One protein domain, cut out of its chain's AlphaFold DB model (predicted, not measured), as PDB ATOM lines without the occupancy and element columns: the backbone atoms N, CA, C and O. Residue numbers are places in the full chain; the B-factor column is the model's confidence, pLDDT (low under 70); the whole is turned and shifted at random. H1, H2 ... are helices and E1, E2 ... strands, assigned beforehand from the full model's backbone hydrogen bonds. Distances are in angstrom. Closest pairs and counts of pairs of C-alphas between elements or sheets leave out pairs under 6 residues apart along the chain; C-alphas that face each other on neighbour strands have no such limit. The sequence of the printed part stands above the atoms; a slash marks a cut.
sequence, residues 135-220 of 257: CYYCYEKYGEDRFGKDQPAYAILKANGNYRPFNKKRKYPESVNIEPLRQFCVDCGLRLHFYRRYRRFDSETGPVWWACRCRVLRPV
ATOM      1  N   CYS A 135     -36.582 -34.500  10.552       91.31
ATOM      2  CA  CYS A 135     -35.194 -34.672  10.959       91.31
ATOM      3  C   CYS A 135     -34.656 -36.001  10.421       91.31
ATOM      4  O   CYS A 135     -35.204 -37.057  10.724       91.31
ATOM      5  N   TYR A 136     -33.545 -35.982   9.682       90.75
ATOM      6  CA  TYR A 136     -32.985 -37.206   9.103       90.75
ATOM      7  C   TYR A 136     -32.403 -38.184  10.140       90.75
ATOM      8  O   TYR A 136     -32.286 -39.371   9.859       90.75
ATOM      9  N   TYR A 137     -32.042 -37.704  11.334       90.19
ATOM     10  CA  TYR A 137     -31.412 -38.541  12.361       90.19
ATOM     11  C   TYR A 137     -32.409 -39.212  13.307       90.19
ATOM     12  O   TYR A 137     -32.217 -40.374  13.651       90.19
ATOM     13  N   CYS A 138     -33.453 -38.502  13.747       93.62
ATOM     14  CA  CYS A 138     -34.492 -39.092  14.600       93.62
ATOM     15  C   CYS A 138     -35.754 -39.502  13.834       93.62
ATOM     16  O   CYS A 138     -36.632 -40.115  14.427       93.62
ATOM     17  N   TYR A 139     -35.853 -39.183  12.538       92.50
ATOM     18  CA  TYR A 139     -37.010 -39.460  11.674       92.50
ATOM     19  C   TYR A 139     -38.335 -38.835  12.142       92.50
ATOM     20  O   TYR A 139     -39.395 -39.147  11.605       92.50
ATOM     21  N   GLU A 140     -38.284 -37.918  13.111       92.94
ATOM     22  CA  GLU A 140     -39.449 -37.183  13.594       92.94
ATOM     23  C   GLU A 140     -39.707 -35.928  12.757       92.94
ATOM     24  O   GLU A 140     -38.787 -35.296  12.225       92.94
ATOM     25  N   LYS A 141     -40.987 -35.560  12.668       91.12
ATOM     26  CA  LYS A 141     -41.448 -34.348  11.997       91.12
ATOM     27  C   LYS A 141     -41.663 -33.245  13.027       91.12
ATOM     28  O   LYS A 141     -42.439 -33.424  13.962       91.12
ATOM     29  N   TYR A 142     -41.019 -32.102  12.828       89.31
ATOM     30  CA  TYR A 142     -41.141 -30.939  13.707       89.31
ATOM     31  C   TYR A 142     -41.532 -29.686  12.929       89.31
ATOM     32  O   TYR A 142     -41.350 -29.623  11.715       89.31
ATOM     33  N   GLY A 143     -42.029 -28.667  13.629       87.44
ATOM     34  CA  GLY A 143     -42.138 -27.325  13.064       87.44
ATOM     35  C   GLY A 143     -40.767 -26.756  12.680       87.44
ATOM     36  O   GLY A 143     -39.723 -27.225  13.138       87.44
ATOM     37  N   GLU A 144     -40.769 -25.746  11.811       86.00
ATOM     38  CA  GLU A 144     -39.550 -25.058  11.354       86.00
ATOM     39  C   GLU A 144     -38.783 -24.373  12.508       86.00
ATOM     40  O   GLU A 144     -37.575 -24.173  12.428       86.00
ATOM     41  N   ASP A 145     -39.447 -24.119  13.640       85.56
ATOM     42  CA  ASP A 145     -38.861 -23.595  14.882       85.56
ATOM     43  C   ASP A 145     -37.837 -24.541  15.536       85.56
ATOM     44  O   ASP A 145     -37.029 -24.121  16.366       85.56
ATOM     45  N   ARG A 146     -37.850 -25.826  15.163       88.38
ATOM     46  CA  ARG A 146     -36.930 -26.851  15.686       88.38
ATOM     47  C   ARG A 146     -35.736 -27.092  14.764       88.38
ATOM     48  O   ARG A 146     -34.927 -27.980  15.045       88.38
ATOM     49  N   PHE A 147     -35.606 -26.311  13.693       88.50
ATOM     50  CA  PHE A 147     -34.494 -26.352  12.748       88.50
ATOM     51  C   PHE A 147     -33.732 -25.026  12.789       88.50
ATOM     52  O   PHE A 147     -34.322 -23.949  12.847       88.50
ATOM     53  N   GLY A 148     -32.401 -25.106  12.816       85.50
ATOM     54  CA  GLY A 148     -31.551 -23.920  12.875       85.50
ATOM     55  C   GLY A 148     -31.348 -23.314  11.490       85.50
ATOM     56  O   GLY A 148     -30.994 -24.041  10.560       85.50
ATOM     57  N   LYS A 149     -31.474 -21.988  11.377       83.25
ATOM     58  CA  LYS A 149     -31.244 -21.248  10.123       83.25
ATOM     59  C   LYS A 149     -29.844 -21.491   9.547       83.25
ATOM     60  O   LYS A 149     -29.677 -21.662   8.342       83.25
ATOM     61  N   ASP A 150     -28.854 -21.592  10.430       78.31
ATOM     62  CA  ASP A 150     -27.444 -21.784  10.078       78.31
ATOM     63  C   ASP A 150     -26.995 -23.247  10.194       78.31
ATOM     64  O   ASP A 150     -25.844 -23.537  10.539       78.31
ATOM     65  N   GLN A 151     -27.891 -24.212   9.947       85.69
ATOM     66  CA  GLN A 151     -27.485 -25.615   9.918       85.69
ATOM     67  C   GLN A 151     -26.363 -25.809   8.877       85.69
ATOM     68  O   GLN A 151     -26.565 -25.482   7.702       85.69
ATOM     69  N   PRO A 152     -25.206 -26.395   9.235       85.19
ATOM     70  CA  PRO A 152     -24.149 -26.651   8.266       85.19
ATOM     71  C   PRO A 152     -24.636 -27.577   7.144       85.19
ATOM     72  O   PRO A 152     -25.379 -28.532   7.381       85.19
ATOM     73  N   ALA A 153     -24.205 -27.288   5.916       85.31
ATOM     74  CA  ALA A 153     -24.481 -28.121   4.742       85.31
ATOM     75  C   ALA A 153     -23.481 -29.279   4.587       85.31
ATOM     76  O   ALA A 153     -23.763 -30.255   3.903       85.31
ATOM     77  N   TYR A 154     -22.317 -29.172   5.231       88.19
ATOM     78  CA  TYR A 154     -21.239 -30.152   5.164       88.19
ATOM     79  C   TYR A 154     -20.575 -30.284   6.532       88.19
ATOM     80  O   TYR A 154     -20.505 -29.313   7.297       88.19
ATOM     81  N   ALA A 155     -20.027 -31.456   6.816       90.44
ATOM     82  CA  ALA A 155     -19.193 -31.688   7.981       90.44
ATOM     83  C   ALA A 155     -18.033 -32.621   7.691       90.44
ATOM     84  O   ALA A 155     -17.973 -33.296   6.676       90.44
ATOM     85  N   ILE A 156     -17.105 -32.627   8.631       89.94
ATOM     86  CA  ILE A 156     -15.965 -33.515   8.681       89.94
ATOM     87  C   ILE A 156     -16.239 -34.537   9.775       89.94
ATOM     88  O   ILE A 156     -16.478 -34.145  10.922       89.94
ATOM     89  N   LEU A 157     -16.175 -35.822   9.435       86.75
ATOM     90  CA  LEU A 157     -16.168 -36.899  10.417       86.75
ATOM     91  C   LEU A 157     -14.748 -37.049  10.974       86.75
ATOM     92  O   LEU A 157     -13.803 -37.335  10.238       86.75
ATOM     93  N   LYS A 158     -14.578 -36.811  12.275       84.19
ATOM     94  CA  LYS A 158     -13.298 -37.017  12.961       84.19
ATOM     95  C   LYS A 158     -13.070 -38.505  13.242       84.19
ATOM     96  O   LYS A 158     -14.015 -39.281  13.344       84.19
ATOM     97  N   ALA A 159     -11.809 -38.879  13.472       83.12
ATOM     98  CA  ALA A 159     -11.423 -40.249  13.827       83.12
ATOM     99  C   ALA A 159     -12.107 -40.769  15.108       83.12
ATOM    100  O   ALA A 159     -12.386 -41.957  15.214       83.12
ATOM    101  N   ASN A 160     -12.443 -39.881  16.050       81.06
ATOM    102  CA  ASN A 160     -13.185 -40.223  17.268       81.06
ATOM    103  C   ASN A 160     -14.708 -40.362  17.057       81.06
ATOM    104  O   ASN A 160     -15.452 -40.436  18.032       81.06
ATOM    105  N   GLY A 161     -15.186 -40.348  15.808       80.19
ATOM    106  CA  GLY A 161     -16.603 -40.470  15.460       80.19
ATOM    107  C   GLY A 161     -17.414 -39.179  15.610       80.19
ATOM    108  O   GLY A 161     -18.596 -39.165  15.277       80.19
ATOM    109  N   ASN A 162     -16.805 -38.084  16.075       81.81
ATOM    110  CA  ASN A 162     -17.499 -36.808  16.221       81.81
ATOM    111  C   ASN A 162     -17.522 -36.027  14.911       81.81
ATOM    112  O   ASN A 162     -16.529 -35.968  14.180       81.81
ATOM    113  N   TYR A 163     -18.625 -35.329  14.661       85.81
ATOM    114  CA  TYR A 163     -18.719 -34.441  13.517       85.81
ATOM    115  C   TYR A 163     -18.231 -33.029  13.838       85.81
ATOM    116  O   TYR A 163     -18.389 -32.513  14.945       85.81
ATOM    117  N   ARG A 164     -17.658 -32.371  12.829       86.69
ATOM    118  CA  ARG A 164     -17.310 -30.949  12.863       86.69
ATOM    119  C   ARG A 164     -17.910 -30.239  11.652       86.69
ATOM    120  O   ARG A 164     -17.639 -30.674  10.538       86.69
ATOM    121  N   PRO A 165     -18.630 -29.117  11.820       87.00
ATOM    122  CA  PRO A 165     -19.071 -28.302  10.692       87.00
ATOM    123  C   PRO A 165     -17.906 -27.929   9.772       87.00
ATOM    124  O   PRO A 165     -16.867 -27.441  10.232       87.00
ATOM    125  N   PHE A 166     -18.072 -28.158   8.473       87.12
ATOM    126  CA  PHE A 166     -17.074 -27.784   7.481       87.12
ATOM    127  C   PHE A 166     -17.095 -26.267   7.263       87.12
ATOM    128  O   PHE A 166     -18.150 -25.660   7.088       87.12
ATOM    129  N   ASN A 167     -15.915 -25.647   7.248       85.06
ATOM    130  CA  ASN A 167     -15.761 -24.208   7.044       85.06
ATOM    131  C   ASN A 167     -14.879 -23.943   5.821       85.06
ATOM    132  O   ASN A 167     -13.663 -24.077   5.914       85.06
ATOM    133  N   LYS A 168     -15.482 -23.489   4.716       81.19
ATOM    134  CA  LYS A 168     -14.794 -23.196   3.444       81.19
ATOM    135  C   LYS A 168     -13.615 -22.218   3.569       81.19
ATOM    136  O   LYS A 168     -12.745 -22.222   2.710       81.19
ATOM    137  N   LYS A 169     -13.576 -21.376   4.611       84.12
ATOM    138  CA  LYS A 169     -12.484 -20.412   4.846       84.12
ATOM    139  C   LYS A 169     -11.234 -21.055   5.461       84.12
ATOM    140  O   LYS A 169     -10.173 -20.440   5.446       84.12
ATOM    141  N   ARG A 170     -11.344 -22.257   6.037       83.12
ATOM    142  CA  ARG A 170     -10.217 -22.965   6.663       83.12
ATOM    143  C   ARG A 170      -9.550 -23.895   5.654       83.12
ATOM    144  O   ARG A 170     -10.226 -24.549   4.866       83.12
ATOM    145  N   LYS A 171      -8.219 -23.977   5.715       83.56
ATOM    146  CA  LYS A 171      -7.453 -24.979   4.971       83.56
ATOM    147  C   LYS A 171      -7.566 -26.320   5.693       83.56
ATOM    148  O   LYS A 171      -7.276 -26.396   6.885       83.56
ATOM    149  N   TYR A 172      -7.982 -27.350   4.968       81.62
ATOM    150  CA  TYR A 172      -8.001 -28.732   5.439       81.62
ATOM    151  C   TYR A 172      -7.036 -29.564   4.588       81.62
ATOM    152  O   TYR A 172      -6.853 -29.237   3.415       81.62
ATOM    153  N   PRO A 173      -6.420 -30.617   5.151       82.88
ATOM    154  CA  PRO A 173      -5.722 -31.619   4.356       82.88
ATOM    155  C   PRO A 173      -6.635 -32.197   3.268       82.88
ATOM    156  O   PRO A 173      -7.831 -32.376   3.499       82.88
ATOM    157  N   GLU A 174      -6.071 -32.542   2.112       75.75
ATOM    158  CA  GLU A 174      -6.825 -33.144   0.997       75.75
ATOM    159  C   GLU A 174      -7.470 -34.488   1.372       75.75
ATOM    160  O   GLU A 174      -8.487 -34.869   0.805       75.75
ATOM    161  N   SER A 175      -6.921 -35.184   2.371       77.75
ATOM    162  CA  SER A 175      -7.428 -36.463   2.880       77.75
ATOM    163  C   SER A 175      -8.630 -36.346   3.824       77.75
ATOM    164  O   SER A 175      -9.107 -37.359   4.335       77.75
ATOM    165  N   VAL A 176      -9.114 -35.135   4.113       83.31
ATOM    166  CA  VAL A 176     -10.245 -34.954   5.025       83.31
ATOM    167  C   VAL A 176     -11.536 -35.432   4.368       83.31
ATOM    168  O   VAL A 176     -11.958 -34.909   3.339       83.31
ATOM    169  N   ASN A 177     -12.202 -36.388   5.016       83.31
ATOM    170  CA  ASN A 177     -13.519 -36.849   4.598       83.31
ATOM    171  C   ASN A 177     -14.573 -35.768   4.900       83.31
ATOM    172  O   ASN A 177     -14.932 -35.548   6.061       83.31
ATOM    173  N   ILE A 178     -15.022 -35.069   3.855       86.56
ATOM    174  CA  ILE A 178     -16.086 -34.063   3.919       86.56
ATOM    175  C   ILE A 178     -17.389 -34.719   3.469       86.56
ATOM    176  O   ILE A 178     -17.554 -35.079   2.306       86.56
ATOM    177  N   GLU A 179     -18.337 -34.816   4.388       86.06
ATOM    178  CA  GLU A 179     -19.640 -35.422   4.161       86.06
ATOM    179  C   GLU A 179     -20.718 -34.340   4.052       86.06
ATOM    180  O   GLU A 179     -20.768 -33.417   4.877       86.06
ATOM    181  N   PRO A 180     -21.599 -34.412   3.045       85.94
ATOM    182  CA  PRO A 180     -22.725 -33.502   2.949       85.94
ATOM    183  C   PRO A 180     -23.804 -33.904   3.971       85.94
ATOM    184  O   PRO A 180     -24.056 -35.086   4.211       85.94
ATOM    185  N   LEU A 181     -24.454 -32.916   4.585       88.25
ATOM    186  CA  LEU A 181     -25.409 -33.125   5.673       88.25
ATOM    187  C   LEU A 181     -26.846 -32.877   5.228       88.25
ATOM    188  O   LEU A 181     -27.204 -31.776   4.805       88.25
ATOM    189  N   ARG A 182     -27.693 -33.886   5.439       89.94
ATOM    190  CA  ARG A 182     -29.153 -33.739   5.383       89.94
ATOM    191  C   ARG A 182     -29.667 -32.869   6.527       89.94
ATOM    192  O   ARG A 182     -28.943 -32.566   7.475       89.94
ATOM    193  N   GLN A 183     -30.924 -32.458   6.437       89.69
ATOM    194  CA  GLN A 183     -31.557 -31.641   7.463       89.69
ATOM    195  C   GLN A 183     -31.721 -32.394   8.795       89.69
ATOM    196  O   GLN A 183     -32.030 -33.589   8.819       89.69
ATOM    197  N   PHE A 184     -31.521 -31.700   9.914       91.50
ATOM    198  CA  PHE A 184     -31.697 -32.254  11.253       91.50
ATOM    199  C   PHE A 184     -32.223 -31.216  12.239       91.50
ATOM    200  O   PHE A 184     -31.915 -30.032  12.134       91.50
ATOM    201  N   CYS A 185     -33.008 -31.669  13.218       91.06
ATOM    202  CA  CYS A 185     -33.471 -30.790  14.284       91.06
ATOM    203  C   CYS A 185     -32.303 -30.362  15.182       91.06
ATOM    204  O   CYS A 185     -31.290 -31.066  15.295       91.06
ATOM    205  N   VAL A 186     -32.456 -29.222  15.855       89.81
ATOM    206  CA  VAL A 186     -31.398 -28.639  16.692       89.81
ATOM    207  C   VAL A 186     -30.931 -29.605  17.789       89.81
ATOM    208  O   VAL A 186     -29.729 -29.751  18.010       89.81
ATOM    209  N   ASP A 187     -31.857 -30.355  18.391       90.31
ATOM    210  CA  ASP A 187     -31.555 -31.372  19.406       90.31
ATOM    211  C   ASP A 187     -30.620 -32.477  18.881       90.31
ATOM    212  O   ASP A 187     -29.619 -32.818  19.518       90.31
ATOM    213  N   CYS A 188     -30.901 -33.022  17.691       91.69
ATOM    214  CA  CYS A 188     -30.025 -34.013  17.060       91.69
ATOM    215  C   CYS A 188     -28.664 -33.402  16.720       91.69
ATOM    216  O   CYS A 188     -27.629 -34.016  16.976       91.69
ATOM    217  N   GLY A 189     -28.659 -32.169  16.209       90.56
ATOM    218  CA  GLY A 189     -27.431 -31.443  15.903       90.56
ATOM    219  C   GLY A 189     -26.512 -31.260  17.112       90.56
ATOM    220  O   GLY A 189     -25.294 -31.376  16.986       90.56
ATOM    221  N   LEU A 190     -27.083 -31.034  18.297       88.75
ATOM    222  CA  LEU A 190     -26.333 -30.917  19.548       88.75
ATOM    223  C   LEU A 190     -25.757 -32.247  20.027       88.75
ATOM    224  O   LEU A 190     -24.590 -32.314  20.427       88.75
ATOM    225  N   ARG A 191     -26.545 -33.324  19.958       88.00
ATOM    226  CA  ARG A 191     -26.071 -34.674  20.306       88.00
ATOM    227  C   ARG A 191     -24.913 -35.104  19.409       88.00
ATOM    228  O   ARG A 191     -23.940 -35.659  19.904       88.00
ATOM    229  N   LEU A 192     -24.986 -34.755  18.126       86.31
ATOM    230  CA  LEU A 192     -23.985 -35.076  17.107       86.31
ATOM    231  C   LEU A 192     -22.830 -34.068  17.022       86.31
ATOM    232  O   LEU A 192     -21.983 -34.193  16.142       86.31
ATOM    233  N   HIS A 193     -22.769 -33.087  17.929       86.31
ATOM    234  CA  HIS A 193     -21.719 -32.060  17.985       86.31
ATOM    235  C   HIS A 193     -21.634 -31.116  16.769       86.31
ATOM    236  O   HIS A 193     -20.645 -30.400  16.608       86.31
ATOM    237  N   PHE A 194     -22.669 -31.046  15.930       85.56
ATOM    238  CA  PHE A 194     -22.728 -30.052  14.852       85.56
ATOM    239  C   PHE A 194     -22.892 -28.635  15.393       85.56
ATOM    240  O   PHE A 194     -22.370 -27.675  14.826       85.56
ATOM    241  N   TYR A 195     -23.612 -28.506  16.500       83.69
ATOM    242  CA  TYR A 195     -23.836 -27.240  17.172       83.69
ATOM    243  C   TYR A 195     -22.916 -27.111  18.383       83.69
ATOM    244  O   TYR A 195     -22.731 -28.056  19.153       83.69
ATOM    245  N   ARG A 196     -22.310 -25.928  18.542       79.00
ATOM    246  CA  ARG A 196     -21.465 -25.641  19.704       79.00
ATOM    247  C   ARG A 196     -22.330 -25.578  20.960       79.00
ATOM    248  O   ARG A 196     -23.429 -25.030  20.940       79.00
ATOM    249  N   ARG A 197     -21.787 -26.100  22.061       83.62
ATOM    250  CA  ARG A 197     -22.278 -25.767  23.400       83.62
ATOM    251  C   ARG A 197     -22.120 -24.273  23.615       83.62
ATOM    252  O   ARG A 197     -21.270 -23.638  22.997       83.62
ATOM    253  N   TYR A 198     -22.895 -23.760  24.545       79.19
ATOM    254  CA  TYR A 198     -22.846 -22.373  24.937       79.19
ATOM    255  C   TYR A 198     -23.077 -21.386  23.788       79.19
ATOM    256  O   TYR A 198     -22.439 -20.334  23.727       79.19
ATOM    257  N   ARG A 199     -23.984 -21.716  22.866       77.94
ATOM    258  CA  ARG A 199     -24.319 -20.823  21.759       77.94
ATOM    259  C   ARG A 199     -25.819 -20.615  21.641       77.94
ATOM    260  O   ARG A 199     -26.610 -21.516  21.933       77.94
ATOM    261  N   ARG A 200     -26.179 -19.414  21.202       80.12
ATOM    262  CA  ARG A 200     -27.523 -19.064  20.763       80.12
ATOM    263  C   ARG A 200     -27.746 -19.608  19.350       80.12
ATOM    264  O   ARG A 200     -26.830 -19.617  18.529       80.12
ATOM    265  N   PHE A 201     -28.956 -20.072  19.085       79.19
ATOM    266  CA  PHE A 201     -29.394 -20.575  17.792       79.19
ATOM    267  C   PHE A 201     -30.675 -19.866  17.411       79.19
ATOM    268  O   PHE A 201     -31.677 -19.962  18.121       79.19
ATOM    269  N   ASP A 202     -30.640 -19.204  16.266       80.94
ATOM    270  CA  ASP A 202     -31.844 -18.675  15.660       80.94
ATOM    271  C   ASP A 202     -32.501 -19.806  14.867       80.94
ATOM    272  O   ASP A 202     -31.906 -20.399  13.952       80.94
ATOM    273  N   SER A 203     -33.722 -20.156  15.265       81.62
ATOM    274  CA  SER A 203     -34.537 -21.052  14.452       81.62
ATOM    275  C   SER A 203     -34.995 -20.344  13.177       81.62
ATOM    276  O   SER A 203     -34.924 -19.118  13.060       81.62
ATOM    277  N   GLU A 204     -35.478 -21.106  12.201       76.75
ATOM    278  CA  GLU A 204     -35.941 -20.528  10.936       76.75
ATOM    279  C   GLU A 204     -37.143 -19.586  11.100       76.75
ATOM    280  O   GLU A 204     -37.284 -18.640  10.327       76.75
ATOM    281  N   THR A 205     -37.980 -19.803  12.119       76.19
ATOM    282  CA  THR A 205     -39.226 -19.051  12.347       76.19
ATOM    283  C   THR A 205     -39.129 -17.991  13.438       76.19
ATOM    284  O   THR A 205     -40.115 -17.308  13.711       76.19
ATOM    285  N   GLY A 206     -37.955 -17.810  14.048       69.44
ATOM    286  CA  GLY A 206     -37.697 -16.709  14.975       69.44
ATOM    287  C   GLY A 206     -37.531 -17.063  16.456       69.44
ATOM    288  O   GLY A 206     -36.849 -16.290  17.126       69.44
ATOM    289  N   PRO A 207     -38.048 -18.186  17.006       70.25
ATOM    290  CA  PRO A 207     -37.670 -18.608  18.347       70.25
ATOM    291  C   PRO A 207     -36.161 -18.764  18.478       70.25
ATOM    292  O   PRO A 207     -35.501 -19.407  17.654       70.25
ATOM    293  N   VAL A 208     -35.640 -18.160  19.535       79.00
ATOM    294  CA  VAL A 208     -34.232 -18.198  19.874       79.00
ATOM    295  C   VAL A 208     -34.039 -19.291  20.904       79.00
ATOM    296  O   VAL A 208     -34.646 -19.282  21.976       79.00
ATOM    297  N   TRP A 209     -33.149 -20.218  20.590       83.75
ATOM    298  CA  TRP A 209     -32.771 -21.287  21.491       83.75
ATOM    299  C   TRP A 209     -31.334 -21.117  21.959       83.75
ATOM    300  O   TRP A 209     -30.517 -20.448  21.331       83.75
ATOM    301  N   TRP A 210     -31.006 -21.779  23.054       84.25
ATOM    302  CA  TRP A 210     -29.671 -21.839  23.611       84.25
ATOM    303  C   TRP A 210     -29.253 -23.293  23.818       84.25
ATOM    304  O   TRP A 210     -30.003 -24.097  24.381       84.25
ATOM    305  N   ALA A 211     -28.036 -23.632  23.396       85.25
ATOM    306  CA  ALA A 211     -27.436 -24.917  23.722       85.25
ATOM    307  C   ALA A 211     -26.692 -24.859  25.047       85.25
ATOM    308  O   ALA A 211     -25.607 -24.283  25.148       85.25
ATOM    309  N   CYS A 212     -27.225 -25.545  26.051       85.31
ATOM    310  CA  CYS A 212     -26.574 -25.618  27.346       85.31
ATOM    311  C   CYS A 212     -25.278 -26.457  27.321       85.31
ATOM    312  O   CYS A 212     -25.037 -27.249  26.404       85.31
ATOM    313  N   ARG A 213     -24.457 -26.352  28.378       83.94
ATOM    314  CA  ARG A 213     -23.289 -27.220  28.616       83.94
ATOM    315  C   ARG A 213     -23.649 -28.703  28.544       83.94
ATOM    316  O   ARG A 213     -22.897 -29.488  27.966       83.94
ATOM    317  N   CYS A 214     -24.796 -29.068  29.116       86.25
ATOM    318  CA  CYS A 214     -25.338 -30.428  29.120       86.25
ATOM    319  C   CYS A 214     -25.936 -30.859  27.769       86.25
ATOM    320  O   CYS A 214     -26.421 -31.979  27.655       86.25
ATOM    321  N   ARG A 215     -25.889 -29.995  26.743       85.62
ATOM    322  CA  ARG A 215     -26.431 -30.218  25.389       85.62
ATOM    323  C   ARG A 215     -27.937 -30.412  25.318       85.62
ATOM    324  O   ARG A 215     -28.449 -30.955  24.343       85.62
ATOM    325  N   VAL A 216     -28.638 -29.928  26.331       86.38
ATOM    326  CA  VAL A 216     -30.082 -29.754  26.273       86.38
ATOM    327  C   VAL A 216     -30.362 -28.401  25.629       86.38
ATOM    328  O   VAL A 216     -29.779 -27.386  26.025       86.38
ATOM    329  N   LEU A 217     -31.233 -28.403  24.621       85.56
ATOM    330  CA  LEU A 217     -31.737 -27.188  24.005       85.56
ATOM    331  C   LEU A 217     -32.747 -26.529  24.943       85.56
ATOM    332  O   LEU A 217     -33.663 -27.183  25.444       85.56
ATOM    333  N   ARG A 218     -32.579 -25.233  25.190       83.50
ATOM    334  CA  ARG A 218     -33.467 -24.456  26.055       83.50
ATOM    335  C   ARG A 218     -33.979 -23.232  25.299       83.50
ATOM    336  O   ARG A 218     -33.204 -22.649  24.541       83.50
ATOM    337  N   PRO A 219     -35.260 -22.861  25.447       81.88
ATOM    338  CA  PRO A 219     -35.742 -21.603  24.898       81.88
ATOM    339  C   PRO A 219     -35.047 -20.450  25.627       81.88
ATOM    340  O   PRO A 219     -34.803 -20.538  26.831       81.88
ATOM    341  N   VAL A 220     -34.710 -19.387  24.902       78.06
ATOM    342  CA  VAL A 220     -34.297 -18.134  25.535       78.06
ATOM    343  C   VAL A 220     -35.562 -17.441  26.024       78.06
ATOM    344  O   VAL A 220     -36.432 -17.106  25.223       78.06
TER     345      VAL A 220
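What this domain is: This is residues 135 to 220 of the 257 residues of an uncharacterized protein of Colletotrichum fructicola (strain Nara gc5) (UniProt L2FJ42). With little regular structure, this loop-rich domain sets two small three-stranded sheets toward opposite ends of its long axis, the short helix H1 between them, packed on the second. The 86 printed residues, 27 in named elements, run E1 E2 E3 H1 E4 E5 E6, mixed in class, with antiparallel sheets E2-E1-E3 and E4-E5-E6. The whole is compact, radius of gyration of the C-alphas 13.2 A, and spans 39 by 25 by 23 A.

How they stand to each other: E1, residues 154 to 157, forms a hairpin with E2, residues 163 to 165; N 156 and O 164 are 2.8 A apart. E3, residues 178 to 180, is E1's other neighbour, with N 155 and O 179 2.9 A apart. E4, 199 to 202, E5, 208 to 211, and E6, 217 to 219, form a meander of two hairpins, each strand the antiparallel neighbour of the one before; N 201 to O 209 and N 210 to O 218 are 2.8 A. H1, residues 186 to 191, with every O i to N i+4 pair within hydrogen-bond range, is on this sheet, along E5; its closest C-alpha pair with E6, Asp 187 and Leu 217, is 6.2 A apart.

Where its parts are: E1, 9.9 A, begins at C-alpha 154 (-21.239, -30.152, 5.164); H1 measures 8.8 A, E5 10.3 A; E6 ends at C-alpha 219 (-35.742, -21.603, 24.898).

The domain as a whole: The farthest C-alphas, Glu 174 and Val 220, are 39.8 A apart. The printed part has no cut; the link E2 to E3 is long, and Gly 206 is under pLDDT 70.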